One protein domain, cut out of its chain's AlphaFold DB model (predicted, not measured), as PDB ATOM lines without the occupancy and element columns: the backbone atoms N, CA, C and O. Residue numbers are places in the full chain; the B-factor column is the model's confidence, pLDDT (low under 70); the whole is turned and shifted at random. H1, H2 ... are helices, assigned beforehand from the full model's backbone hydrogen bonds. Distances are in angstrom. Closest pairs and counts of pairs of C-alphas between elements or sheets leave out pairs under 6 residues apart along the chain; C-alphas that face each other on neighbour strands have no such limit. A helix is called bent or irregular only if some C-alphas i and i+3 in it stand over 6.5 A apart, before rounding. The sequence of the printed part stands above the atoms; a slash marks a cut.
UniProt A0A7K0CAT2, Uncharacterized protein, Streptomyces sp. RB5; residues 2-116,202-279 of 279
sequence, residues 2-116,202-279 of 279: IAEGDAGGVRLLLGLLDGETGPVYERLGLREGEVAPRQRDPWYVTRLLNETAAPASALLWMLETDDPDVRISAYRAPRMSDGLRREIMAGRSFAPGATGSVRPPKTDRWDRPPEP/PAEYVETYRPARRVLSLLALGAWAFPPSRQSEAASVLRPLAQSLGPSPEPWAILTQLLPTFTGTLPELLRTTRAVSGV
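What this domain is: This is residues 2 to 116 and 202 to 279 of the 279 residues of an uncharacterized protein of Streptomyces sp. RB5 (UniProt A0A7K0CAT2). What does the model look like? It is an elongated body of mostly short helices: H1, H7, H8, H10, H11 and H12 form the larger group with H2 on its rim against H11, while H3, H4, H5 and H6 form a smaller group toward the other end. The two groups meet where H3 packs on H8, with the short H9 between them, and the unnamed stretch 90 to 116 makes the far end together with H6. What is it made of, and how large is it? The printed part has 193 residues with twelve named helices, H1 to H12 in order along the chain, and no named strand, and its class is all helix. It is compact, with a radius of gyration of the C-alphas of 17.8 A, yet only just elongated, with spans of 60 by 30 by 29 A.

Where its parts are: Where do the helices before the cut lie? H1 is residues 4 to 14, 15.3 A long, and begins at C-alpha 4 at (43.338, 49.389, 151.937); H2 is residues 22 to 28. H3 is residues 42 to 51, 14.2 A long, H4 residues 56 to 64, 13.3 A long, H5 residues 68 to 76, 12.5 A long, and H6 residues 82 to 89. Which helices follow the cut? H7 is residues 202 to 208, H8 residues 212 to 219 and H9 residues 222 to 225. H10, residues 228 to 243, is the longest helix by residues and spans 20.9 A. H11 is residues 249 to 258, 14.7 A long, and H12, residues 266 to 277, is 16.5 A long and ends at C-alpha 277 at (45.605, 51.465, 128.227). Is H10 straight? It has a kink of 41 degrees near residue 237; it is neither bent nor irregular, but only just, with C-alphas 237 and 240 6.5 A apart.

How they stand to each other: What stands beside H1 and H2? H1 touches H8 about perpendicular at 82 degrees, with Gly 9 and Leu 216 the closest C-alphas at 4.5 A. Residues 238 to 242 of H10 alone touch H1, the closest C-alphas being those of Leu 13 and Ala 242 at 5.8 A. H2 touches H11 at a shallow tilt of 33 degrees, only just short of steep, with the C-alphas of Val 24 and Pro 249 closest at 4.5 A. How do H3 to H6 stand? H3 touches H8, closest at C-alphas 49 and 218, 7.3 A apart, and H5, closest at C-alphas 42 and 73, 4.7 A apart. H4 and H5 form a helical hairpin, closest at C-alphas 59 and 74, 5.7 A apart; H5 and H6 form another but only just touch, with 3 pairs of C-alphas within 8 A, closest at C-alphas 75 and 85, 5.9 A apart. And H7 to H12? H7 touches H10, closest at C-alphas 202 and 234, 5.0 A apart, and H11 touches H12, closest at C-alphas 251 and 277, 5.3 A apart. Residues 266 to 269 of H12 alone touch H8, closest at C-alphas 266 and 212, 4.4 A apart. H9 is close to H4 but not clearly touching it, with the C-alphas of Met 62 and Ala 225 closest at 5.3 A. What do the helix backbones show? Every O i to N i+4 pair is within hydrogen-bond range in H1, H2, H3, H6, H7, H8, H11 and H12, against 4 of 5 in H4, 4 of 5 in H5 and 9 of 12 in H10, while H9 is too short for such a pair.

The domain as a whole: How far does it reach? The two C-alphas farthest apart are those of Pro 116 and Gly 278, 60.2 A. Where is the cut, and which link is long? Residues 117 to 201 are not printed, and C-alphas 116 and 202 are 32.8 A apart across the cut. Of the links that are printed whole, H2 to H3 is long, with 13 residues. Where is confidence low? The mean pLDDT of the printed part is 90.8, and residues 37 to 38 and 109 to 110 are under 70.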
ATOM      1  N   ILE A   2      40.078  53.545 147.022       75.00
ATOM      2  CA  ILE A   2      40.692  52.214 146.874       75.00
ATOM      3  C   ILE A   2      40.676  51.524 148.247       75.00
ATOM      4  O   ILE A   2      41.016  52.164 149.244       75.00
ATOM      5  N   ALA A   3      40.254  50.257 148.320       80.56
ATOM      6  CA  ALA A   3      40.290  49.504 149.572       80.56
ATOM      7  C   ALA A   3      41.742  49.372 150.070       80.56
ATOM      8  O   ALA A   3      42.668  49.274 149.270       80.56
ATOM      9  N   GLU A   4      41.972  49.356 151.384       77.69
ATOM     10  CA  GLU A   4      43.338  49.389 151.937       77.69
ATOM     11  C   GLU A   4      44.230  48.235 151.438       77.69
ATOM     12  O   GLU A   4      45.398  48.459 151.118       77.69
ATOM     13  N   GLY A   5      43.670  47.027 151.294       75.88
ATOM     14  CA  GLY A   5      44.388  45.876 150.733       75.88
ATOM     15  C   GLY A   5      44.788  46.073 149.268       75.88
ATOM     16  O   GLY A   5      45.921  45.777 148.892       75.88
ATOM     17  N   ASP A   6      43.897  46.656 148.464       87.38
ATOM     18  CA  ASP A   6      44.167  46.974 147.059       87.38
ATOM     19  C   ASP A   6      45.260  48.047 146.952       87.38
ATOM     20  O   ASP A   6      46.174  47.936 146.138       87.38
ATOM     21  N   ALA A   7      45.223  49.054 147.831       90.44
ATOM     22  CA  ALA A   7      46.243  50.095 147.890       90.44
ATOM     23  C   ALA A   7      47.629  49.518 148.221       90.44
ATOM     24  O   ALA A   7      48.601  49.887 147.568       90.44
ATOM     25  N   GLY A   8      47.732  48.599 149.191       90.94
ATOM     26  CA  GLY A   8      48.991  47.914 149.513       90.94
ATOM     27  C   GLY A   8      49.544  47.114 148.331       90.94
ATOM     28  O   GLY A   8      50.721  47.226 148.000       90.94
ATOM     29  N   GLY A   9      48.670  46.386 147.631       93.12
ATOM     30  CA  GLY A   9      49.019  45.652 146.417       93.12
ATOM     31  C   GLY A   9      49.555  46.536 145.289       93.12
ATOM     32  O   GLY A   9      50.533  46.189 144.632       93.12
ATOM     33  N   VAL A  10      48.948  47.706 145.079       95.25
ATOM     34  CA  VAL A  10      49.424  48.664 144.071       95.25
ATOM     35  C   VAL A  10      50.748  49.303 144.484       95.25
ATOM     36  O   VAL A  10      51.637  49.412 143.645       95.25
ATOM     37  N   ARG A  11      50.937  49.645 145.767       94.75
ATOM     38  CA  ARG A  11      52.238  50.126 146.270       94.75
ATOM     39  C   ARG A  11      53.344  49.100 146.068       94.75
ATOM     40  O   ARG A  11      54.437  49.482 145.663       94.75
ATOM     41  N   LEU A  12      53.057  47.816 146.309       94.81
ATOM     42  CA  LEU A  12      54.005  46.732 146.048       94.81
ATOM     43  C   LEU A  12      54.495  46.775 144.600       94.81
ATOM     44  O   LEU A  12      55.695  46.741 144.364       94.81
ATOM     45  N   LEU A  13      53.574  46.868 143.641       96.19
ATOM     46  CA  LEU A  13      53.914  46.899 142.221       96.19
ATOM     47  C   LEU A  13      54.656  48.184 141.821       96.19
ATOM     48  O   LEU A  13      55.623  48.108 141.070       96.19
ATOM     49  N   LEU A  14      54.239  49.346 142.335       95.56
ATOM     50  CA  LEU A  14      54.909  50.624 142.070       95.56
ATOM     51  C   LEU A  14      56.338  50.647 142.618       95.56
ATOM     52  O   LEU A  14      57.234  51.138 141.944       95.56
ATOM     53  N   GLY A  15      56.573  50.053 143.792       93.81
ATOM     54  CA  GLY A  15      57.909  49.926 144.382       93.81
ATOM     55  C   GLY A  15      58.873  49.023 143.598       93.81
ATOM     56  O   GLY A  15      60.050  48.949 143.943       93.81
ATOM     57  N   LEU A  16      58.395  48.329 142.558       94.19
ATOM     58  CA  LEU A  16      59.222  47.526 141.651       94.19
ATOM     59  C   LEU A  16      59.615  48.273 140.371       94.19
ATOM     60  O   LEU A  16      60.406  47.733 139.595       94.19
ATOM     61  N   LEU A  17      59.058  49.460 140.120       93.81
ATOM     62  CA  LEU A  17      59.443  50.279 138.978       93.81
ATOM     63  C   LEU A  17      60.794  50.952 139.226       93.81
ATOM     64  O   LEU A  17      61.078  51.430 140.321       93.81
ATOM     65  N   ASP A  18      61.596  51.034 138.171       85.31
ATOM     66  CA  ASP A  18      62.814  51.834 138.159       85.31
ATOM     67  C   ASP A  18      62.450  53.218 137.586       85.31
ATOM     68  O   ASP A  18      62.101  53.326 136.411       85.31
ATOM     69  N   GLY A  19      62.461  54.271 138.412       83.94
ATOM     70  CA  GLY A  19      62.178  55.649 137.979       83.94
ATOM     71  C   GLY A  19      61.208  56.423 138.877       83.94
ATOM     72  O   GLY A  19      60.863  55.992 139.974       83.94
ATOM     73  N   GLU A  20      60.778  57.596 138.409       86.62
ATOM     74  CA  GLU A  20      59.884  58.486 139.158       86.62
ATOM     75  C   GLU A  20      58.425  58.005 139.101       86.62
ATOM     76  O   GLU A  20      57.757  58.092 138.071       86.62
ATOM     77  N   THR A  21      57.904  57.529 140.234       93.19
ATOM     78  CA  THR A  21      56.507  57.078 140.379       93.19
ATOM     79  C   THR A  21      55.572  58.121 140.995       93.19
ATOM     80  O   THR A  21      54.369  57.876 141.108       93.19
ATOM     81  N   GLY A  22      56.094  59.287 141.388       92.62
ATOM     82  CA  GLY A  22      55.347  60.359 142.062       92.62
ATOM     83  C   GLY A  22      54.026  60.745 141.379       92.62
ATOM     84  O   GLY A  22      52.986  60.716 142.045       92.62
ATOM     85  N   PRO A  23      54.004  60.996 140.054       94.69
ATOM     86  CA  PRO A  23      52.768  61.319 139.336       94.69
ATOM     87  C   PRO A  23      51.704  60.214 139.416       94.69
ATOM     88  O   PRO A  23      50.505  60.497 139.440       94.69
ATOM     89  N   VAL A  24      52.121  58.944 139.483       95.25
ATOM     90  CA  VAL A  24      51.203  57.809 139.634       95.25
ATOM     91  C   VAL A  24      50.598  57.792 141.035       95.25
ATOM     92  O   VAL A  24      49.382  57.661 141.180       95.25
ATOM     93  N   TYR A  25      51.424  57.971 142.069       94.56
ATOM     94  CA  TYR A  25      50.961  58.068 143.454       94.56
ATOM     95  C   TYR A  25      49.939  59.194 143.632       94.56
ATOM     96  O   TYR A  25      48.853  58.956 144.168       94.56
ATOM     97  N   GLU A  26      50.246  60.388 143.119       93.75
ATOM     98  CA  GLU A  26      49.354  61.548 143.166       93.75
ATOM     99  C   GLU A  26      48.025  61.260 142.459       93.75
ATOM    100  O   GLU A  26      46.955  61.423 143.052       93.75
ATOM    101  N   ARG A  27      48.081  60.741 141.224       94.88
ATOM    102  CA  ARG A  27      46.892  60.422 140.424       94.88
ATOM    103  C   ARG A  27      45.953  59.446 141.129       94.88
ATOM    104  O   ARG A  27      44.734  59.586 141.019       94.88
ATOM    105  N   LEU A  28      46.510  58.458 141.823       93.94
ATOM    106  CA  LEU A  28      45.745  57.433 142.531       93.94
ATOM    107  C   LEU A  28      45.326  57.852 143.949       93.94
ATOM    108  O   LEU A  28      44.621  57.097 144.624       93.94
ATOM    109  N   GLY A  29      45.758  59.025 144.426       92.12
ATOM    110  CA  GLY A  29      45.562  59.445 145.814       92.12
ATOM    111  C   GLY A  29      46.275  58.528 146.815       92.12
ATOM    112  O   GLY A  29      45.820  58.354 147.949       92.12
ATOM    113  N   LEU A  30      47.370  57.894 146.392       90.88
ATOM    114  CA  LEU A  30      48.192  57.027 147.225       90.88
ATOM    115  C   LEU A  30      49.343  57.837 147.824       90.88
ATOM    116  O   LEU A  30      49.946  58.679 147.172       90.88
ATOM    117  N   ARG A  31      49.688  57.543 149.079       87.44
ATOM    118  CA  ARG A  31      50.948  58.015 149.662       87.44
ATOM    119  C   ARG A  31      52.075  57.090 149.234       87.44
ATOM    120  O   ARG A  31      51.924  55.870 149.372       87.44
ATOM    121  N   GLU A  32      53.163  57.689 148.772       84.50
ATOM    122  CA  GLU A  32      54.452  57.023 148.624       84.50
ATOM    123  C   GLU A  32      54.961  56.576 150.001       84.50
ATOM    124  O   GLU A  32      54.675  57.213 151.022       84.50
ATOM    125  N   GLY A  33      55.648  55.438 150.048       77.69
ATOM    126  CA  GLY A  33      56.182  54.884 151.286       77.69
ATOM    127  C   GLY A  33      56.132  53.363 151.340       77.69
ATOM    128  O   GLY A  33      55.913  52.686 150.337       77.69
ATOM    129  N   GLU A  34      56.355  52.838 152.542       71.06
ATOM    130  CA  GLU A  34      56.523  51.408 152.782       71.06
ATOM    131  C   GLU A  34      55.283  50.601 152.354       71.06
ATOM    132  O   GLU A  34      54.138  50.970 152.624       71.06
ATOM    133  N   VAL A  35      55.532  49.481 151.673       76.44
ATOM    134  CA  VAL A  35      54.505  48.536 151.204       76.44
ATOM    135  C   VAL A  35      53.843  47.802 152.376       76.44
ATOM    136  O   VAL A  35      52.688  47.395 152.268       76.44
ATOM    137  N   ALA A  36      54.557  47.682 153.500       71.31
ATOM    138  CA  ALA A  36      54.122  46.945 154.677       71.31
ATOM    139  C   ALA A  36      52.777  47.459 155.232       71.31
ATOM    140  O   ALA A  36      52.482  48.661 155.171       71.31
ATOM    141  N   PRO A  37      51.956  46.570 155.820       67.94
ATOM    142  CA  PRO A  37      50.713  46.973 156.449       67.94
ATOM    143  C   PRO A  37      51.021  47.982 157.552       67.94
ATOM    144  O   PRO A  37      51.894  47.769 158.397       67.94
ATOM    145  N   ARG A  38      50.257  49.078 157.576       68.31
ATOM    146  CA  ARG A  38      50.324  50.053 158.675       68.31
ATOM    147  C   ARG A  38      49.999  49.400 160.014       68.31
ATOM    148  O   ARG A  38      50.519  49.812 161.045       68.31
ATOM    149  N   GLN A  39      49.142  48.382 159.980       70.69
ATOM    150  CA  GLN A  39      48.718  47.624 161.138       70.69
ATOM    151  C   GLN A  39      49.386  46.243 161.140       70.69
ATOM    152  O   GLN A  39      48.982  45.339 160.413       70.69
ATOM    153  N   ARG A  40      50.393  46.071 162.001       82.50
ATOM    154  CA  ARG A  40      51.078  44.788 162.265       82.50
ATOM    155  C   ARG A  40      50.350  43.948 163.324       82.50
ATOM    156  O   ARG A  40      50.963  43.210 164.081       82.50
ATOM    157  N   ASP A  41      49.033  44.117 163.418       85.12
ATOM    158  CA  ASP A  41      48.197  43.422 164.395       85.12
ATOM    159  C   ASP A  41      47.983  41.961 163.960       85.12
ATOM    160  O   ASP A  41      47.464  41.727 162.859       85.12
ATOM    161  N   PRO A  42      48.309  40.971 164.810       84.94
ATOM    162  CA  PRO A  42      48.080  39.562 164.507       84.94
ATOM    163  C   PRO A  42      46.648  39.221 164.084       84.94
ATOM    164  O   PRO A  42      46.438  38.329 163.255       84.94
ATOM    165  N   TRP A  43      45.646  39.933 164.615       85.75
ATOM    166  CA  TRP A  43      44.248  39.735 164.225       85.75
ATOM    167  C   TRP A  43      43.977  40.156 162.782       85.75
ATOM    168  O   TRP A  43      43.326  39.416 162.039       85.75
ATOM    169  N   TYR A  44      44.508  41.308 162.366       87.69
ATOM    170  CA  TYR A  44      44.403  41.779 160.986       87.69
ATOM    171  C   TYR A  44      45.014  40.763 160.017       87.69
ATOM    172  O   TYR A  44      44.396  40.412 159.013       87.69
ATOM    173  N   VAL A  45      46.193  40.241 160.348       90.19
ATOM    174  CA  VAL A  45      46.942  39.316 159.487       90.19
ATOM    175  C   VAL A  45      46.239  37.967 159.403       90.19
ATOM    176  O   VAL A  45      46.050  37.440 158.311       90.19
ATOM    177  N   THR A  46      45.763  37.435 160.530       89.62
ATOM    178  CA  THR A  46      44.967  36.195 160.553       89.62
ATOM    179  C   THR A  46      43.702  36.336 159.704       89.62
ATOM    180  O   THR A  46      43.371  35.451 158.913       89.62
ATOM    181  N   ARG A  47      43.005  37.475 159.816       91.31
ATOM    182  CA  ARG A  47      41.837  37.783 158.984       91.31
ATOM    183  C   ARG A  47      42.211  37.858 157.505       91.31
ATOM    184  O   ARG A  47      41.537  37.233 156.692       91.31
ATOM    185  N   LEU A  48      43.299  38.546 157.162       91.25
ATOM    186  CA  LEU A  48      43.789  38.648 155.789       91.25
ATOM    187  C   LEU A  48      44.114  37.267 155.207       91.25
ATOM    188  O   LEU A  48      43.690  36.967 154.094       91.25
ATOM    189  N   LEU A  49      44.813  36.405 155.950       92.00
ATOM    190  CA  LEU A  49      45.120  35.032 155.533       92.00
ATOM    191  C   LEU A  49      43.843  34.238 155.215       92.00
ATOM    192  O   LEU A  49      43.793  33.508 154.222       92.00
ATOM    193  N   ASN A  50      42.785  34.429 156.006       90.75
ATOM    194  CA  ASN A  50      41.486  33.799 155.778       90.75
ATOM    195  C   ASN A  50      40.755  34.385 154.556       90.75
ATOM    196  O   ASN A  50      40.312  33.636 153.685       90.75
ATOM    197  N   GLU A  51      40.657  35.711 154.445       90.75
ATOM    198  CA  GLU A  51      39.967  36.410 153.346       90.75
ATOM    199  C   GLU A  51      40.647  36.191 151.984       90.75
ATOM    200  O   GLU A  51      39.991  36.063 150.938       90.75
ATOM    201  N   THR A  52      41.980  36.107 151.995       89.25
ATOM    202  CA  THR A  52      42.801  35.798 150.820       89.25
ATOM    203  C   THR A  52      42.891  34.302 150.535       89.25
ATOM    204  O   THR A  52      43.462  33.913 149.517       89.25
ATOM    205  N   ALA A  53      42.301  33.457 151.387       90.56
ATOM    206  CA  ALA A  53      42.435  32.008 151.314       90.56
ATOM    207  C   ALA A  53      43.901  31.574 151.111       90.56
ATOM    208  O   ALA A  53      44.151  30.626 150.358       90.56
ATOM    209  N   ALA A  54      44.836  32.275 151.767       92.50
ATOM    210  CA  ALA A  54      46.273  32.213 151.521       92.50
ATOM    211  C   ALA A  54      46.774  30.764 151.427       92.50
ATOM    212  O   ALA A  54      46.340  29.917 152.221       92.50
ATOM    213  N   PRO A  55      47.658  30.443 150.465       95.56
ATOM    214  CA  PRO A  55      48.175  29.092 150.325       95.56
ATOM    215  C   PRO A  55      48.848  28.679 151.631       95.56
ATOM    216  O   PRO A  55      49.455  29.497 152.322       95.56
ATOM    217  N   ALA A  56      48.740  27.402 151.976       95.69
ATOM    218  CA  ALA A  56      49.337  26.875 153.189       95.69
ATOM    219  C   ALA A  56      50.864  27.123 153.207       95.69
ATOM    220  O   ALA A  56      51.397  27.500 154.247       95.69
ATOM    221  N   SER A  57      51.547  27.064 152.052       96.50
ATOM    222  CA  SER A  57      52.968  27.436 151.937       96.50
ATOM    223  C   SER A  57      53.282  28.870 152.386       96.50
ATOM    224  O   SER A  57      54.376  29.104 152.887       96.50
ATOM    225  N   ALA A  58      52.349  29.826 152.276       96.62
ATOM    226  CA  ALA A  58      52.595  31.186 152.760       96.62
ATOM    227  C   ALA A  58      52.762  31.246 154.281       96.62
ATOM    228  O   ALA A  58      53.530  32.069 154.769       96.62
ATOM    229  N   LEU A  59      52.114  30.343 155.026       96.06
ATOM    230  CA  LEU A  59      52.343  30.217 156.466       96.06
ATOM    231  C   LEU A  59      53.767  29.745 156.757       96.06
ATOM    232  O   LEU A  59      54.374  30.236 157.700       96.06
ATOM    233  N   LEU A  60      54.321  28.839 155.942       96.19
ATOM    234  CA  LEU A  60      55.715  28.427 156.093       96.19
ATOM    235  C   LEU A  60      56.658  29.604 155.826       96.19
ATOM    236  O   LEU A  60      57.534  29.857 156.643       96.19
ATOM    237  N   TRP A  61      56.441  30.365 154.748       96.75
ATOM    238  CA  TRP A  61      57.252  31.557 154.461       96.75
ATOM    239  C   TRP A  61      57.192  32.574 155.601       96.75
ATOM    240  O   TRP A  61      58.195  33.198 155.918       96.75
ATOM    241  N   MET A  62      56.028  32.721 156.236       96.06
ATOM    242  CA  MET A  62      55.878  33.567 157.419       96.06
ATOM    243  C   MET A  62      56.686  33.055 158.611       96.06
ATOM    244  O   MET A  62      57.336  33.837 159.301       96.06
ATOM    245  N   LEU A  63      56.668  31.744 158.851       95.75
ATOM    246  CA  LEU A  63      57.448  31.130 159.921       95.75
ATOM    247  C   LEU A  63      58.959  31.263 159.687       95.75
ATOM    248  O   LEU A  63      59.681  31.503 160.652       95.75
ATOM    249  N   GLU A  64      59.426  31.172 158.435       96.00
ATOM    250  CA  GLU A  64      60.839  31.338 158.046       96.00
ATOM    251  C   GLU A  64      61.426  32.712 158.426       96.00
ATOM    252  O   GLU A  64      62.644  32.833 158.537       96.00
ATOM    253  N   THR A  65      60.592  33.738 158.644       94.44
ATOM    254  CA  THR A  65      61.029  35.063 159.126       94.44
ATOM    255  C   THR A  65      61.561  35.014 160.563       94.44
ATOM    256  O   THR A  65      62.330  35.885 160.959       94.44
ATOM    257  N   ASP A  66      61.160  34.013 161.357       92.69
ATOM    258  CA  ASP A  66      61.522  33.867 162.775       92.69
ATOM    259  C   ASP A  66      61.169  35.073 163.674       92.69
ATOM    260  O   ASP A  66      61.619  35.169 164.815       92.69
ATOM    261  N   ASP A  67      60.285  35.954 163.207       91.19
ATOM    262  CA  ASP A  67      59.762  37.073 163.982       91.19
ATOM    263  C   ASP A  67      58.617  36.609 164.917       91.19
ATOM    264  O   ASP A  67      57.671  35.951 164.460       91.19
ATOM    265  N   PRO A  68      58.661  36.915 166.231       90.00
ATOM    266  CA  PRO A  68      57.625  36.499 167.181       90.00
ATOM    267  C   PRO A  68      56.203  36.998 166.861       90.00
ATOM    268  O   PRO A  68      55.238  36.264 167.108       90.00
ATOM    269  N   ASP A  69      56.053  38.200 166.297       87.62
ATOM    270  CA  ASP A  69      54.753  38.802 165.968       87.62
ATOM    271  C   ASP A  69      54.166  38.196 164.677       87.62
ATOM    272  O   ASP A  69      52.953  37.988 164.532       87.62
ATOM    273  N   VAL A  70      55.029  37.810 163.738       91.69
ATOM    274  CA  VAL A  70      54.617  37.030 162.560       91.69
ATOM    275  C   VAL A  70      54.199  35.616 162.971       91.69
ATOM    276  O   VAL A  70      53.167  35.106 162.520       91.69
ATOM    277  N   ARG A  71      54.947  34.990 163.888       92.56
ATOM    278  CA  ARG A  71      54.661  33.639 164.394       92.56
ATOM    279  C   ARG A  71      53.317  33.528 165.092       92.56
ATOM    280  O   ARG A  71      52.635  32.530 164.877       92.56
ATOM    281  N   ILE A  72      52.903  34.518 165.884       91.25
ATOM    282  CA  ILE A  72      51.572  34.483 166.515       91.25
ATOM    283  C   ILE A  72      50.449  34.520 165.468       91.25
ATOM    284  O   ILE A  72      49.447  33.820 165.610       91.25
ATOM    285  N   SER A  73      50.645  35.253 164.368       91.19
ATOM    286  CA  SER A  73      49.695  35.292 163.249       91.19
ATOM    287  C   SER A  73      49.606  33.934 162.544       91.19
ATOM    288  O   SER A  73      48.514  33.433 162.282       91.19
ATOM    289  N   ALA A  74      50.755  33.298 162.287       92.12
ATOM    290  CA  ALA A  74      50.809  31.963 161.696       92.12
ATOM    291  C   ALA A  74      50.223  30.890 162.635       92.12
ATOM    292  O   ALA A  74      49.465  30.031 162.188       92.12
ATOM    293  N   TYR A  75      50.510  30.965 163.938       92.00
ATOM    294  CA  TYR A  75      49.972  30.065 164.963       92.00
ATOM    295  C   TYR A  75      48.439  30.085 165.002       92.00
ATOM    296  O   TYR A  75      47.800  29.035 165.079       92.00
ATOM    297  N   ARG A  76      47.837  31.276 164.896       90.38
ATOM    298  CA  ARG A  76      46.378  31.465 164.902       90.38
ATOM    299  C   ARG A  76      45.702  31.068 163.588       90.38
ATOM    300  O   ARG A  76      44.476  30.965 163.546       90.38
ATOM    301  N   ALA A  77      46.461  30.801 162.526       90.25
ATOM    302  CA  ALA A  77      45.891  30.422 161.241       90.25
ATOM    303  C   ALA A  77      45.114  29.086 161.342       90.25
ATOM    304  O   ALA A  77      45.651  28.090 161.843       90.25
ATOM    305  N   PRO A  78      43.878  28.997 160.806       86.50
ATOM    306  CA  PRO A  78      43.062  27.778 160.891       86.50
ATOM    307  C   PRO A  78      43.677  26.542 160.225       86.50
ATOM    308  O   PRO A  78      43.306  25.418 160.538       86.50
ATOM    309  N   ARG A  79      44.601  26.742 159.277       87.75
ATOM    310  CA  ARG A  79      45.270  25.665 158.527       87.75
ATOM    311  C   ARG A  79      46.531  25.132 159.215       87.75
ATOM    312  O   ARG A  79      47.155  24.216 158.685       87.75
ATOM    313  N   MET A  80      46.924  25.697 160.356       91.62
ATOM    314  CA  MET A  80      48.118  25.270 161.082       91.62
ATOM    315  C   MET A  80      47.876  23.941 161.806       91.62
ATOM    316  O   MET A  80      46.944  23.844 162.606       91.62
ATOM    317  N   SER A  81      48.724  22.940 161.550       90.88
ATOM    318  CA  SER A  81      48.655  21.632 162.220       90.88
ATOM    319  C   SER A  81      49.097  21.701 163.686       90.88
ATOM    320  O   SER A  81      49.901  22.559 164.054       90.88
ATOM    321  N   ASP A  82      48.633  20.761 164.511       89.75
ATOM    322  CA  ASP A  82      49.013  20.691 165.928       89.75
ATOM    323  C   ASP A  82      50.514  20.456 166.128       89.75
ATOM    324  O   ASP A  82      51.115  21.052 167.019       89.75
ATOM    325  N   GLY A  83      51.147  19.653 165.269       89.62
ATOM    326  CA  GLY A  83      52.595  19.445 165.277       89.62
ATOM    327  C   GLY A  83      53.349  20.759 165.101       89.62
ATOM    328  O   GLY A  83      54.179  21.108 165.934       89.62
ATOM    329  N   LEU A  84      52.977  21.554 164.095       92.81
ATOM    330  CA  LEU A  84      53.588  22.866 163.869       92.81
ATOM    331  C   LEU A  84      53.284  23.867 164.983       92.81
ATOM    332  O   LEU A  84      54.168  24.618 165.386       92.81
ATOM    333  N   ARG A  85      52.062  23.864 165.530       92.81
ATOM    334  CA  ARG A  85      51.721  24.680 166.705       92.81
ATOM    335  C   ARG A  85      52.626  24.339 167.888       92.81
ATOM    336  O   ARG A  85      53.132  25.253 168.533       92.81
ATOM    337  N   ARG A  86      52.883  23.051 168.144       90.62
ATOM    338  CA  ARG A  86      53.828  22.614 169.184       90.62
ATOM    339  C   ARG A  86      55.248  23.089 168.899       90.62
ATOM    340  O   ARG A  86      55.888  23.597 169.811       90.62
ATOM    341  N   GLU A  87      55.726  23.004 167.661       92.38
ATOM    342  CA  GLU A  87      57.066  23.489 167.301       92.38
ATOM    343  C   GLU A  87      57.223  25.007 167.470       92.38
ATOM    344  O   GLU A  87      58.243  25.468 167.989       92.38
ATOM    345  N   ILE A  88      56.197  25.785 167.109       93.31
ATOM    346  CA  ILE A  88      56.154  27.235 167.347       93.31
ATOM    347  C   ILE A  88      56.222  27.531 168.851       93.31
ATOM    348  O   ILE A  88      57.010  28.379 169.273       93.31
ATOM    349  N   MET A  89      55.432  26.821 169.665       91.06
ATOM    350  CA  MET A  89      55.398  26.999 171.123       91.06
ATOM    351  C   MET A  89      56.673  26.512 171.818       91.06
ATOM    352  O   MET A  89      57.064  27.074 172.838       91.06
ATOM    353  N   ALA A  90      57.356  25.522 171.247       89.81
ATOM    354  CA  ALA A  90      58.684  25.089 171.672       89.81
ATOM    355  C   ALA A  90      59.792  26.079 171.262       89.81
ATOM    356  O   ALA A  90      60.957  25.870 171.593       89.81
ATOM    357  N   GLY A  91      59.455  27.143 170.525       92.75
ATOM    358  CA  GLY A  91      60.416  28.145 170.089       92.75
ATOM    359  C   GLY A  91      61.402  27.623 169.047       92.75
ATOM    360  O   GLY A  91      62.505  28.150 168.948       92.75
ATOM    361  N   ARG A  92      61.059  26.585 168.274       92.94
ATOM    362  CA  ARG A  92      61.942  26.086 167.206       92.94
ATOM    363  C   ARG A  92      62.036  27.108 166.086       92.94
ATOM    364  O   ARG A  92      61.009  27.669 165.710       92.94
ATOM    365  N   SER A  93      63.233  27.357 165.560       94.06
ATOM    366  CA  SER A  93      63.444  28.173 164.358       94.06
ATOM    367  C   SER A  93      62.910  27.471 163.099       94.06
ATOM    368  O   SER A  93      63.057  26.255 162.939       94.06
ATOM    369  N   PHE A  94      62.286  28.240 162.203       93.88
ATOM    370  CA  PHE A  94      61.870  27.772 160.876       93.88
ATOM    371  C   PHE A  94      62.729  28.365 159.758       93.88
ATOM    372  O   PHE A  94      62.626  27.904 158.622       93.88
ATOM    373  N   ALA A  95      63.599  29.333 160.062       92.38
ATOM    374  CA  ALA A  95      64.538  29.861 159.087       92.38
ATOM    375  C   ALA A  95      65.422  28.729 158.507       92.38
ATOM    376  O   ALA A  95      65.887  27.847 159.243       92.38
ATOM    377  N   PRO A  96      65.666  28.711 157.183       88.94
ATOM    378  CA  PRO A  96      66.520  27.703 156.563       88.94
ATOM    379  C   PRO A  96      67.924  27.678 157.187       88.94
ATOM    380  O   PRO A  96      68.598  28.701 157.260       88.94
ATOM    381  N   GLY A  97      68.369  26.501 157.638       86.75
ATOM    382  CA  GLY A  97      69.699  26.299 158.229       86.75
ATOM    383  C   GLY A  97      69.879  26.821 159.660       86.75
ATOM    384  O   GLY A  97      70.950  26.641 160.235       86.75
ATOM    385  N   ALA A  98      68.859  27.435 160.260       86.62
ATOM    386  CA  ALA A  98      68.949  27.932 161.622       86.62
ATOM    387  C   ALA A  98      68.693  26.817 162.649       86.62
ATOM    388  O   ALA A  98      67.739  26.047 162.555       86.62
ATOM    389  N   THR A  99      69.559  26.758 163.661       81.00
ATOM    390  CA  THR A  99      69.459  25.839 164.809       81.00
ATOM    391  C   THR A  99      69.092  26.568 166.104       81.00
ATOM    392  O   THR A  99      69.145  25.991 167.188       81.00
ATOM    393  N   GLY A 100      68.771  27.862 166.007       81.56
ATOM    394  CA  GLY A 100      68.463  28.716 167.147       81.56
ATOM    395  C   GLY A 100      67.068  28.480 167.720       81.56
ATOM    396  O   GLY A 100      66.175  27.933 167.068       81.56
ATOM    397  N   SER A 101      66.878  28.949 168.953       87.75
ATOM    398  CA  SER A 101      65.556  29.082 169.554       87.75
ATOM    399  C   SER A 101      65.043  30.506 169.356       87.75
ATOM    400  O   SER A 101      65.772  31.478 169.547       87.75
ATOM    401  N   VAL A 102      63.778  30.624 168.978       88.12
ATOM    402  CA  VAL A 102      63.036  31.877 168.880       88.12
ATOM    403  C   VAL A 102      62.084  31.945 170.060       88.12
ATOM    404  O   VAL A 102      61.483  30.946 170.454       88.12
ATOM    405  N   ARG A 103      61.906  33.141 170.620       86.38
ATOM    406  CA  ARG A 103      60.947  33.352 171.702       86.38
ATOM    407  C   ARG A 103      59.549  32.880 171.264       86.38
ATOM    408  O   ARG A 103      59.061  33.355 170.236       86.38
ATOM    409  N   PRO A 104      58.879  32.002 172.031       79.62
ATOM    410  CA  PRO A 104      57.520  31.607 171.707       79.62
ATOM    411  C   PRO A 104      56.582  32.819 171.805       79.62
ATOM    412  O   PRO A 104      56.814  33.722 172.624       79.62
ATOM    413  N   PRO A 105      55.527  32.866 170.980       78.94
ATOM    414  CA  PRO A 105      54.566  33.953 171.029       78.94
ATOM    415  C   PRO A 105      53.885  33.996 172.401       78.94
ATOM    416  O   PRO A 105      53.627  32.965 173.023       78.94
ATOM    417  N   LYS A 106      53.575  35.201 172.885       78.69
ATOM    418  CA  LYS A 106      52.709  35.348 174.057       78.69
ATOM    419  C   LYS A 106      51.281  35.023 173.633       78.69
ATOM    420  O   LYS A 106      50.622  35.846 173.009       78.69
ATOM    421  N   THR A 107      50.834  33.822 173.956       74.12
ATOM    422  CA  THR A 107      49.466  33.364 173.717       74.12
ATOM    423  C   THR A 107      48.529  33.931 174.779       74.12
ATOM    424  O   THR A 107      48.891  34.015 175.957       74.12
ATOM    425  N   ASP A 108      47.325  34.331 174.383       77.06
ATOM    426  CA  ASP A 108      46.271  34.644 175.349       77.06
ATOM    427  C   ASP A 108      45.623  33.348 175.879       77.06
ATOM    428  O   ASP A 108      45.988  32.236 175.498       77.06
ATOM    429  N   ARG A 109      44.661  33.468 176.802       62.94
ATOM    430  CA  ARG A 109      43.976  32.306 177.398       62.94
ATOM    431  C   ARG A 109      43.223  31.449 176.363       62.94
ATOM    432  O   ARG A 109      42.910  30.296 176.660       62.94
ATOM    433  N   TRP A 110      42.904  31.998 175.191       59.00
ATOM    434  CA  TRP A 110      42.141  31.315 174.143       59.00
ATOM    435  C   TRP A 110      43.034  30.502 173.205       59.00
ATOM    436  O   TRP A 110      42.576  29.552 172.576       59.00
ATOM    437  N   ASP A 111      44.324  30.811 173.191       72.00
ATOM    438  CA  ASP A 111      45.366  30.126 172.440       72.00
ATOM    439  C   ASP A 111      45.931  28.924 173.230       72.00
ATOM    440  O   ASP A 111      47.138  28.831 173.460       72.00
ATOM    441  N   ARG A 112      45.077  27.987 173.677       72.19
ATOM    442  CA  ARG A 112      45.555  26.804 174.420       72.19
ATOM    443  C   ARG A 112      46.525  26.009 173.527       72.19
ATOM    444  O   ARG A 112      46.113  25.591 172.442       72.19
ATOM    445  N   PRO A 113      47.788  25.801 173.948       71.75
ATOM    446  CA  PRO A 113      48.725  25.010 173.169       71.75
ATOM    447  C   PRO A 113      48.177  23.587 173.007       71.75
ATOM    448  O   PRO A 113      47.506  23.092 173.923       71.75
ATOM    449  N   PRO A 114      48.447  22.923 171.872       79.94
ATOM    450  CA  PRO A 114      48.080  21.526 171.707       79.94
ATOM    451  C   PRO A 114      48.685  20.709 172.845       79.94
ATOM    452  O   PRO A 114      49.829  20.957 173.242       79.94
ATOM    453  N   GLU A 115      47.932  19.741 173.364       79.94
ATOM    454  CA  GLU A 115      48.457  18.868 174.409       79.94
ATOM    455  C   GLU A 115      49.713  18.148 173.884       79.94
ATOM    456  O   GLU A 115      49.766  17.749 172.706       79.94
ATOM    457  N   PRO A 116      50.775  18.056 174.703       74.19
ATOM    458  CA  PRO A 116      51.947  17.292 174.322       74.19
ATOM    459  C   PRO A 116      51.522  15.841 174.089       74.19
ATOM    460  O   PRO A 116      50.762  15.276 174.872       74.19
ATOM    461  N   PRO A 202      56.912  31.711 146.176       95.25
ATOM    462  CA  PRO A 202      56.229  32.932 145.772       95.25
ATOM    463  C   PRO A 202      56.137  33.148 144.256       95.25
ATOM    464  O   PRO A 202      55.137  33.711 143.813       95.25
ATOM    465  N   ALA A 203      57.106  32.678 143.459       95.06
ATOM    466  CA  ALA A 203      57.031  32.784 141.998       95.06
ATOM    467  C   ALA A 203      55.821  32.017 141.431       95.06
ATOM    468  O   ALA A 203      54.960  32.606 140.776       95.06
ATOM    469  N   GLU A 204      55.684  30.729 141.776       95.19
ATOM    470  CA  GLU A 204      54.539  29.900 141.362       95.19
ATOM    471  C   GLU A 204      53.209  30.497 141.853       95.19
ATOM    472  O   GLU A 204      52.201  30.475 141.137       95.19
ATOM    473  N   TYR A 205      53.193  31.059 143.067       96.00
ATOM    474  CA  TYR A 205      52.011  31.722 143.614       96.00
ATOM    475  C   TYR A 205      51.585  32.928 142.767       96.00
ATOM    476  O   TYR A 205      50.414  33.023 142.397       96.00
ATOM    477  N   VAL A 206      52.520  33.811 142.401       96.69
ATOM    478  CA  VAL A 206      52.246  34.978 141.545       96.69
ATOM    479  C   VAL A 206      51.664  34.567 140.193       96.69
ATOM    480  O   VAL A 206      50.701  35.176 139.720       96.69
ATOM    481  N   GLU A 207      52.229  33.530 139.579       95.81
ATOM    482  CA  GLU A 207      51.849  33.099 138.234       95.81
ATOM    483  C   GLU A 207      50.490  32.395 138.181       95.81
ATOM    484  O   GLU A 207      49.735  32.574 137.222       95.81
ATOM    485  N   THR A 208      50.167  31.581 139.190       94.69
ATOM    486  CA  THR A 208      49.068  30.607 139.087       94.69
ATOM    487  C   THR A 208      47.866  30.901 139.979       94.69
ATOM    488  O   THR A 208      46.765  30.424 139.677       94.69
ATOM    489  N   TYR A 209      48.020  31.679 141.057       95.75
ATOM    490  CA  TYR A 209      46.924  31.891 142.002       95.75
ATOM    491  C   TYR A 209      45.950  32.980 141.575       95.75
ATOM    492  O   TYR A 209      46.260  33.929 140.853       95.75
ATOM    493  N   ARG A 210      44.714  32.800 142.049       95.69
ATOM    494  CA  ARG A 210      43.557  33.621 141.707       95.69
ATOM    495  C   ARG A 210      42.697  33.902 142.942       95.69
ATOM    496  O   ARG A 210      42.591  33.044 143.824       95.69
ATOM    497  N   PRO A 211      41.975  35.032 142.963       96.94
ATOM    498  CA  PRO A 211      42.139  36.205 142.096       96.94
ATOM    499  C   PRO A 211      43.421  37.005 142.387       96.94
ATOM    500  O   PRO A 211      43.913  37.002 143.516       96.94
ATOM    501  N   ALA A 212      43.892  37.761 141.390       97.31
ATOM    502  CA  ALA A 212      45.065  38.642 141.459       97.31
ATOM    503  C   ALA A 212      45.094  39.540 142.708       97.31
ATOM    504  O   ALA A 212      46.129  39.660 143.360       97.31
ATOM    505  N   ARG A 213      43.942  40.102 143.104       96.50
ATOM    506  CA  ARG A 213      43.831  40.921 144.322       96.50
ATOM    507  C   ARG A 213      44.295  40.192 145.580       96.50
ATOM    508  O   ARG A 213      44.981  40.776 146.399       96.50
ATOM    509  N   ARG A 214      43.991  38.897 145.724       95.69
ATOM    510  CA  ARG A 214      44.393  38.121 146.909       95.69
ATOM    511  C   ARG A 214      45.892  37.854 146.926       95.69
ATOM    512  O   ARG A 214      46.496  37.877 147.993       95.69
ATOM    513  N   VAL A 215      46.475  37.631 145.748       96.75
ATOM    514  CA  VAL A 215      47.924  37.489 145.580       96.75
ATOM    515  C   VAL A 215      48.618  38.775 146.019       96.75
ATOM    516  O   VAL A 215      49.483  38.728 146.889       96.75
ATOM    517  N   LEU A 216      48.180  39.921 145.490       96.31
ATOM    518  CA  LEU A 216      48.749  41.222 145.827       96.31
ATOM    519  C   LEU A 216      48.563  41.586 147.301       96.31
ATOM    520  O   LEU A 216      49.533  41.988 147.934       96.31
ATOM    521  N   SER A 217      47.370  41.402 147.873       94.19
ATOM    522  CA  SER A 217      47.128  41.716 149.286       94.19
ATOM    523  C   SER A 217      47.995  40.877 150.222       94.19
ATOM    524  O   SER A 217      48.472  41.392 151.228       94.19
ATOM    525  N   LEU A 218      48.222  39.598 149.898       95.06
ATOM    526  CA  LEU A 218      49.105  38.746 150.691       95.06
ATOM    527  C   LEU A 218      50.565  39.195 150.568       95.06
ATOM    528  O   LEU A 218      51.228  39.370 151.582       95.06
ATOM    529  N   LEU A 219      51.063  39.409 149.346       95.25
ATOM    530  CA  LEU A 219      52.453  39.816 149.114       95.25
ATOM    531  C   LEU A 219      52.753  41.230 149.627       95.25
ATOM    532  O   LEU A 219      53.890  41.507 150.002       95.25
ATOM    533  N   ALA A 220      51.743  42.097 149.719       94.19
ATOM    534  CA  ALA A 220      51.858  43.423 150.322       94.19
ATOM    535  C   ALA A 220      52.190  43.381 151.826       94.19
ATOM    536  O   ALA A 220      52.604  44.392 152.385       94.19
ATOM    537  N   LEU A 221      52.096  42.219 152.486       93.06
ATOM    538  CA  LEU A 221      52.676  42.056 153.822       93.06
ATOM    539  C   LEU A 221      54.203  42.276 153.831       93.06
ATOM    540  O   LEU A 221      54.753  42.698 154.849       93.06
ATOM    541  N   GLY A 222      54.870  42.046 152.693       91.44
ATOM    542  CA  GLY A 222      56.246  42.454 152.428       91.44
ATOM    543  C   GLY A 222      57.266  41.932 153.440       91.44
ATOM    544  O   GLY A 222      57.148  40.818 153.952       91.44
ATOM    545  N   ALA A 223      58.265  42.768 153.731       89.88
ATOM    546  CA  ALA A 223      59.381  42.438 154.617       89.88
ATOM    547  C   ALA A 223      59.018  42.237 156.077       89.88
ATOM    548  O   ALA A 223      59.807  41.670 156.824       89.88
ATOM    549  N   TRP A 224      57.826  42.668 156.474       91.88
ATOM    550  CA  TRP A 224      57.334  42.355 157.799       91.88
ATOM    551  C   TRP A 224      56.990  40.866 157.922       91.88
ATOM    552  O   TRP A 224      57.380  40.249 158.902       91.88
ATOM    553  N   ALA A 225      56.292  40.278 156.942       93.00
ATOM    554  CA  ALA A 225      55.823  38.895 157.047       93.00
ATOM    555  C   ALA A 225      56.746  37.864 156.401       93.00
ATOM    556  O   ALA A 225      56.711  36.713 156.815       93.00
ATOM    557  N   PHE A 226      57.523  38.230 155.380       95.19
ATOM    558  CA  PHE A 226      58.278  37.265 154.581       95.19
ATOM    559  C   PHE A 226      59.780  37.543 154.613       95.19
ATOM    560  O   PHE A 226      60.189  38.706 154.503       95.19
ATOM    561  N   PRO A 227      60.629  36.502 154.642       95.25
ATOM    562  CA  PRO A 227      62.069  36.690 154.623       95.25
ATOM    563  C   PRO A 227      62.530  37.288 153.277       95.25
ATOM    564  O   PRO A 227      61.852  37.127 152.251       95.25
ATOM    565  N   PRO A 228      63.702  37.953 153.236       94.81
ATOM    566  CA  PRO A 228      64.194  38.631 152.031       94.81
ATOM    567  C   PRO A 228      64.308  37.732 150.793       94.81
ATOM    568  O   PRO A 228      64.055  38.182 149.674       94.81
ATOM    569  N   SER A 229      64.645  36.452 150.973       95.25
ATOM    570  CA  SER A 229      64.731  35.472 149.882       95.25
ATOM    571  C   SER A 229      63.382  35.265 149.185       95.25
ATOM    572  O   SER A 229      63.309  35.299 147.958       95.25
ATOM    573  N   ARG A 230      62.294  35.133 149.954       95.81
ATOM    574  CA  ARG A 230      60.928  34.946 149.433       95.81
ATOM    575  C   ARG A 230      60.408  36.197 148.735       95.81
ATOM    576  O   ARG A 230      59.765  36.103 147.691       95.81
ATOM    577  N   GLN A 231      60.730  37.372 149.269       94.81
ATOM    578  CA  GLN A 231      60.402  38.638 148.615       94.81
ATOM    579  C   GLN A 231      61.142  38.801 147.289       94.81
ATOM    580  O   GLN A 231      60.540  39.224 146.307       94.81
ATOM    581  N   SER A 232      62.422  38.428 147.247       95.31
ATOM    582  CA  SER A 232      63.231  38.488 146.026       95.31
ATOM    583  C   SER A 232      62.680  37.556 144.945       95.31
ATOM    584  O   SER A 232      62.578  37.950 143.785       95.31
ATOM    585  N   GLU A 233      62.248  36.350 145.327       96.00
ATOM    586  CA  GLU A 233      61.599  35.402 144.418       96.00
ATOM    587  C   GLU A 233      60.298  35.983 143.835       96.00
ATOM    588  O   GLU A 233      60.132  36.014 142.615       96.00
ATOM    589  N   ALA A 234      59.416  36.538 144.676       96.31
ATOM    590  CA  ALA A 234      58.198  37.205 144.212       96.31
ATOM    591  C   ALA A 234      58.511  38.399 143.292       96.31
ATOM    592  O   ALA A 234      57.927  38.538 142.217       96.31
ATOM    593  N   ALA A 235      59.461  39.248 143.695       95.62
ATOM    594  CA  ALA A 235      59.873  40.426 142.945       95.62
ATOM    595  C   ALA A 235      60.445  40.066 141.567       95.62
ATOM    596  O   ALA A 235      60.197  40.798 140.613       95.62
ATOM    597  N   SER A 236      61.152  38.938 141.436       96.00
ATOM    598  CA  SER A 236      61.714  38.487 140.154       96.00
ATOM    599  C   SER A 236      60.646  38.242 139.080       96.00
ATOM    600  O   SER A 236      60.880  38.530 137.908       96.00
ATOM    601  N   VAL A 237      59.450  37.799 139.485       96.38
ATOM    602  CA  VAL A 237      58.302  37.589 138.589       96.38
ATOM    603  C   VAL A 237      57.474  38.864 138.441       96.38
ATOM    604  O   VAL A 237      57.032  39.205 137.345       96.38
ATOM    605  N   LEU A 238      57.261  39.600 139.535       96.38
ATOM    606  CA  LEU A 238      56.425  40.802 139.535       96.38
ATOM    607  C   LEU A 238      57.054  41.973 138.779       96.38
ATOM    608  O   LEU A 238      56.340  42.697 138.089       96.38
ATOM    609  N   ARG A 239      58.372  42.168 138.899       96.88
ATOM    610  CA  ARG A 239      59.090  43.311 138.323       96.88
ATOM    611  C   ARG A 239      58.898  43.443 136.809       96.88
ATOM    612  O   ARG A 239      58.426  44.503 136.404       96.88
ATOM    613  N   PRO A 240      59.168  42.423 135.968       96.56
ATOM    614  CA  PRO A 240      58.957  42.559 134.525       96.56
ATOM    615  C   PRO A 240      57.487  42.823 134.171       96.56
ATOM    616  O   PRO A 240      57.194  43.552 133.223       96.56
ATOM    617  N   LEU A 241      56.544  42.281 134.948       94.94
ATOM    618  CA  LEU A 241      55.120  42.524 134.727       94.94
ATOM    619  C   LEU A 241      54.727  43.969 135.077       94.94
ATOM    620  O   LEU A 241      54.006  44.600 134.307       94.94
ATOM    621  N   ALA A 242      55.220  44.503 136.199       95.75
ATOM    622  CA  ALA A 242      54.989  45.882 136.626       95.75
ATOM    623  C   ALA A 242      55.639  46.888 135.665       95.75
ATOM    624  O   ALA A 242      54.976  47.819 135.212       95.75
ATOM    625  N   GLN A 243      56.898  46.655 135.277       95.44
ATOM    626  CA  GLN A 243      57.626  47.477 134.303       95.44
ATOM    627  C   GLN A 243      56.895  47.565 132.957       95.44
ATOM    628  O   GLN A 243      56.952  48.603 132.304       95.44
ATOM    629  N   SER A 244      56.148  46.526 132.568       94.62
ATOM    630  CA  SER A 244      55.368  46.540 131.325       94.62
ATOM    631  C   SER A 244      54.191  47.527 131.308       94.62
ATOM    632  O   SER A 244      53.634  47.762 130.240       94.62
ATOM    633  N   LEU A 245      53.811  48.104 132.456       95.38
ATOM    634  CA  LEU A 245      52.840  49.204 132.529       95.38
ATOM    635  C   LEU A 245      53.497  50.588 132.397       95.38
ATOM    636  O   LEU A 245      52.815  51.565 132.097       95.38
ATOM    637  N   GLY A 246      54.812  50.679 132.609       92.56
ATOM    638  CA  GLY A 246      55.567  51.930 132.570       92.56
ATOM    639  C   GLY A 246      55.216  52.930 133.688       92.56
ATOM    640  O   GLY A 246      54.432  52.631 134.594       92.56
ATOM    641  N   PRO A 247      55.803  54.143 133.637       93.88
ATOM    642  CA  PRO A 247      55.598  55.189 134.643       93.88
ATOM    643  C   PRO A 247      54.349  56.054 134.388       93.88
ATOM    644  O   PRO A 247      54.030  56.927 135.192       93.88
ATOM    645  N   SER A 248      53.644  55.855 133.266       94.25
ATOM    646  CA  SER A 248      52.440  56.631 132.943       94.25
ATOM    647  C   SER A 248      51.327  56.333 133.953       94.25
ATOM    648  O   SER A 248      51.043  55.161 134.175       94.25
ATOM    649  N   PRO A 249      50.640  57.334 134.536       96.19
ATOM    650  CA  PRO A 249      49.576  57.089 135.515       96.19
ATOM    651  C   PRO A 249      48.347  56.338 134.982       96.19
ATOM    652  O   PRO A 249      47.608  55.744 135.769       96.19
ATOM    653  N   GLU A 250      48.101  56.362 133.669       96.81
ATOM    654  CA  GLU A 250      46.857  55.855 133.073       96.81
ATOM    655  C   GLU A 250      46.689  54.321 133.195       96.81
ATOM    656  O   GLU A 250      45.666  53.880 133.732       96.81
ATOM    657  N   PRO A 251      47.680  53.480 132.828       97.50
ATOM    658  CA  PRO A 251      47.638  52.039 133.099       97.50
ATOM    659  C   PRO A 251      47.369  51.701 134.570       97.50
ATOM    660  O   PRO A 251      46.596  50.797 134.881       97.50
ATOM    661  N   TRP A 252      47.958  52.447 135.503       97.44
ATOM    662  CA  TRP A 252      47.761  52.210 136.932       97.44
ATOM    663  C   TRP A 252      46.345  52.568 137.396       97.44
ATOM    664  O   TRP A 252      45.766  51.848 138.213       97.44
ATOM    665  N   ALA A 253      45.741  53.619 136.834       96.69
ATOM    666  CA  ALA A 253      44.338  53.944 137.071       96.69
ATOM    667  C   ALA A 253      43.417  52.810 136.592       96.69
ATOM    668  O   ALA A 253      42.567  52.349 137.356       96.69
ATOM    669  N   ILE A 254      43.635  52.285 135.383       97.62
ATOM    670  CA  ILE A 254      42.879  51.138 134.854       97.62
ATOM    671  C   ILE A 254      43.065  49.900 135.740       97.62
ATOM    672  O   ILE A 254      42.086  49.248 136.103       97.62
ATOM    673  N   LEU A 255      44.298  49.607 136.164       97.94
ATOM    674  CA  LEU A 255      44.581  48.498 137.078       97.94
ATOM    675  C   LEU A 255      43.753  48.605 138.358       97.94
ATOM    676  O   LEU A 255      43.117  47.629 138.751       97.94
ATOM    677  N   THR A 256      43.729  49.783 138.993       96.56
ATOM    678  CA  THR A 256      42.961  49.991 140.234       96.56
ATOM    679  C   THR A 256      41.455  49.833 140.042       96.56
ATOM    680  O   THR A 256      40.774  49.409 140.973       96.56
ATOM    681  N   GLN A 257      40.931  50.129 138.850       96.06
ATOM    682  CA  GLN A 257      39.515  49.937 138.527       96.06
ATOM    683  C   GLN A 257      39.172  48.459 138.305       96.06
ATOM    684  O   GLN A 257      38.111  48.007 138.736       96.06
ATOM    685  N   LEU A 258      40.062  47.699 137.660       97.31
ATOM    686  CA  LEU A 258      39.856  46.274 137.378       97.31
ATOM    687  C   LEU A 258      40.066  45.389 138.613       97.31
ATOM    688  O   LEU A 258      39.358  44.398 138.795       97.31
ATOM    689  N   LEU A 259      41.035  45.729 139.467       96.31
ATOM    690  CA  LEU A 259      41.506  44.877 140.564       96.31
ATOM    691  C   LEU A 259      40.394  44.317 141.483       96.31
ATOM    692  O   LEU A 259      40.439  43.117 141.776       96.31
ATOM    693  N   PRO A 260      39.375  45.093 141.913       95.19
ATOM    694  CA  PRO A 260      38.366  44.597 142.848       95.19
ATOM    695  C   PRO A 260      37.497  43.470 142.283       95.19
ATOM    696  O   PRO A 260      37.041  42.617 143.050       95.19
ATOM    697  N   THR A 261      37.268  43.456 140.966       96.12
ATOM    698  CA  THR A 261      36.349  42.532 140.279       96.12
ATOM    699  C   THR A 261      37.064  41.499 139.407       96.12
ATOM    700  O   THR A 261      36.441  40.519 138.998       96.12
ATOM    701  N   PHE A 262      38.367  41.657 139.157       97.50
ATOM    702  CA  PHE A 262      39.140  40.734 138.330       97.50
ATOM    703  C   PHE A 262      39.322  39.363 139.001       97.50
ATOM    704  O   PHE A 262      39.860  39.245 140.104       97.50
ATOM    705  N   THR A 263      38.898  38.297 138.318       97.12
ATOM    706  CA  THR A 263      38.908  36.920 138.846       97.12
ATOM    707  C   THR A 263      40.110  36.087 138.396       97.12
ATOM    708  O   THR A 263      40.342  35.006 138.944       97.12
ATOM    709  N   GLY A 264      40.874  36.576 137.416       97.88
ATOM    710  CA  GLY A 264      42.047  35.899 136.867       97.88
ATOM    711  C   GLY A 264      43.306  36.022 137.730       97.88
ATOM    712  O   GLY A 264      43.284  36.494 138.869       97.88
ATOM    713  N   THR A 265      44.413  35.560 137.162       98.00
ATOM    714  CA  THR A 265      45.770  35.636 137.725       98.00
ATOM    715  C   THR A 265      46.345  37.046 137.609       98.00
ATOM    716  O   THR A 265      45.850  37.881 136.849       98.00
ATOM    717  N   LEU A 266      47.425  37.323 138.336       97.44
ATOM    718  CA  LEU A 266      48.088  38.621 138.256       97.44
ATOM    719  C   LEU A 266      48.710  38.910 136.870       97.44
ATOM    720  O   LEU A 266      48.490  40.012 136.362       97.44
ATOM    721  N   PRO A 267      49.379  37.960 136.182       97.88
ATOM    722  CA  PRO A 267      49.830  38.179 134.804       97.88
ATOM    723  C   PRO A 267      48.686  38.423 133.806       97.88
ATOM    724  O   PRO A 267      48.856  39.151 132.826       97.88
ATOM    725  N   GLU A 268      47.516  37.808 134.008       98.25
ATOM    726  CA  GLU A 268      46.318  38.088 133.199       98.25
ATOM    727  C   GLU A 268      45.785  39.504 133.465       98.25
ATOM    728  O   GLU A 268      45.464  40.207 132.505       98.25
ATOM    729  N   LEU A 269      45.749  39.951 134.729       98.25
ATOM    730  CA  LEU A 269      45.338  41.312 135.089       98.25
ATOM    731  C   LEU A 269      46.245  42.346 134.419       98.25
ATOM    732  O   LEU A 269      45.750  43.232 133.734       98.25
ATOM    733  N   LEU A 270      47.565  42.202 134.562       97.06
ATOM    734  CA  LEU A 270      48.531  43.174 134.042       97.06
ATOM    735  C   LEU A 270      48.526  43.239 132.508       97.06
ATOM    736  O   LEU A 270      48.537  44.332 131.945       97.06
ATOM    737  N   ARG A 271      48.400  42.094 131.820       96.94
ATOM    738  CA  ARG A 271      48.190  42.075 130.360       96.94
ATOM    739  C   ARG A 271      46.889  42.759 129.947       96.94
ATOM    740  O   ARG A 271      46.885  43.479 128.953       96.94
ATOM    741  N   THR A 272      45.804  42.534 130.688       97.75
ATOM    742  CA  THR A 272      44.500  43.155 130.407       97.75
ATOM    743  C   THR A 272      44.575  44.665 130.585       97.75
ATOM    744  O   THR A 272      44.185  45.399 129.684       97.75
ATOM    745  N   THR A 273      45.143  45.127 131.702       97.81
ATOM    746  CA  THR A 273      45.395  46.545 131.962       97.81
ATOM    747  C   THR A 273      46.151  47.176 130.802       97.81
ATOM    748  O   THR A 273      45.677  48.156 130.237       97.81
ATOM    749  N   ARG A 274      47.279  46.570 130.409       96.12
ATOM    750  CA  ARG A 274      48.131  47.072 129.333       96.12
ATOM    751  C   ARG A 274      47.364  47.223 128.015       96.12
ATOM    752  O   ARG A 274      47.385  48.293 127.410       96.12
ATOM    753  N   ALA A 275      46.632  46.178 127.624       95.69
ATOM    754  CA  ALA A 275      45.830  46.171 126.403       95.69
ATOM    755  C   ALA A 275      44.744  47.262 126.392       95.69
ATOM    756  O   ALA A 275      44.502  47.863 125.351       95.69
ATOM    757  N   VAL A 276      44.111  47.540 127.538       96.62
ATOM    758  CA  VAL A 276      43.091  48.595 127.662       96.62
ATOM    759  C   VAL A 276      43.716  49.993 127.625       96.62
ATOM    760  O   VAL A 276      43.129  50.901 127.045       96.62
ATOM    761  N   SER A 277      44.905  50.172 128.204       94.19
ATOM    762  CA  SER A 277      45.605  51.465 128.227       94.19
ATOM    763  C   SER A 277      46.352  51.819 126.935       94.19
ATOM    764  O   SER A 277      46.747  52.970 126.773       94.19
ATOM    765  N   GLY A 278      46.568  50.859 126.031       90.38
ATOM    766  CA  GLY A 278      47.273  51.087 124.762       90.38
ATOM    767  C   GLY A 278      48.797  51.227 124.877       90.38
ATOM    768  O   GLY A 278      49.401  51.880 124.027       90.38
ATOM    769  N   VAL A 279      49.405  50.634 125.914       81.38
ATOM    770  CA  VAL A 279      50.872  50.530 126.109       81.38
ATOM    771  C   VAL A 279      51.405  49.133 125.813       81.38
ATOM    772  O   VAL A 279      50.594  48.192 125.668       81.38
TER     773      VAL A 279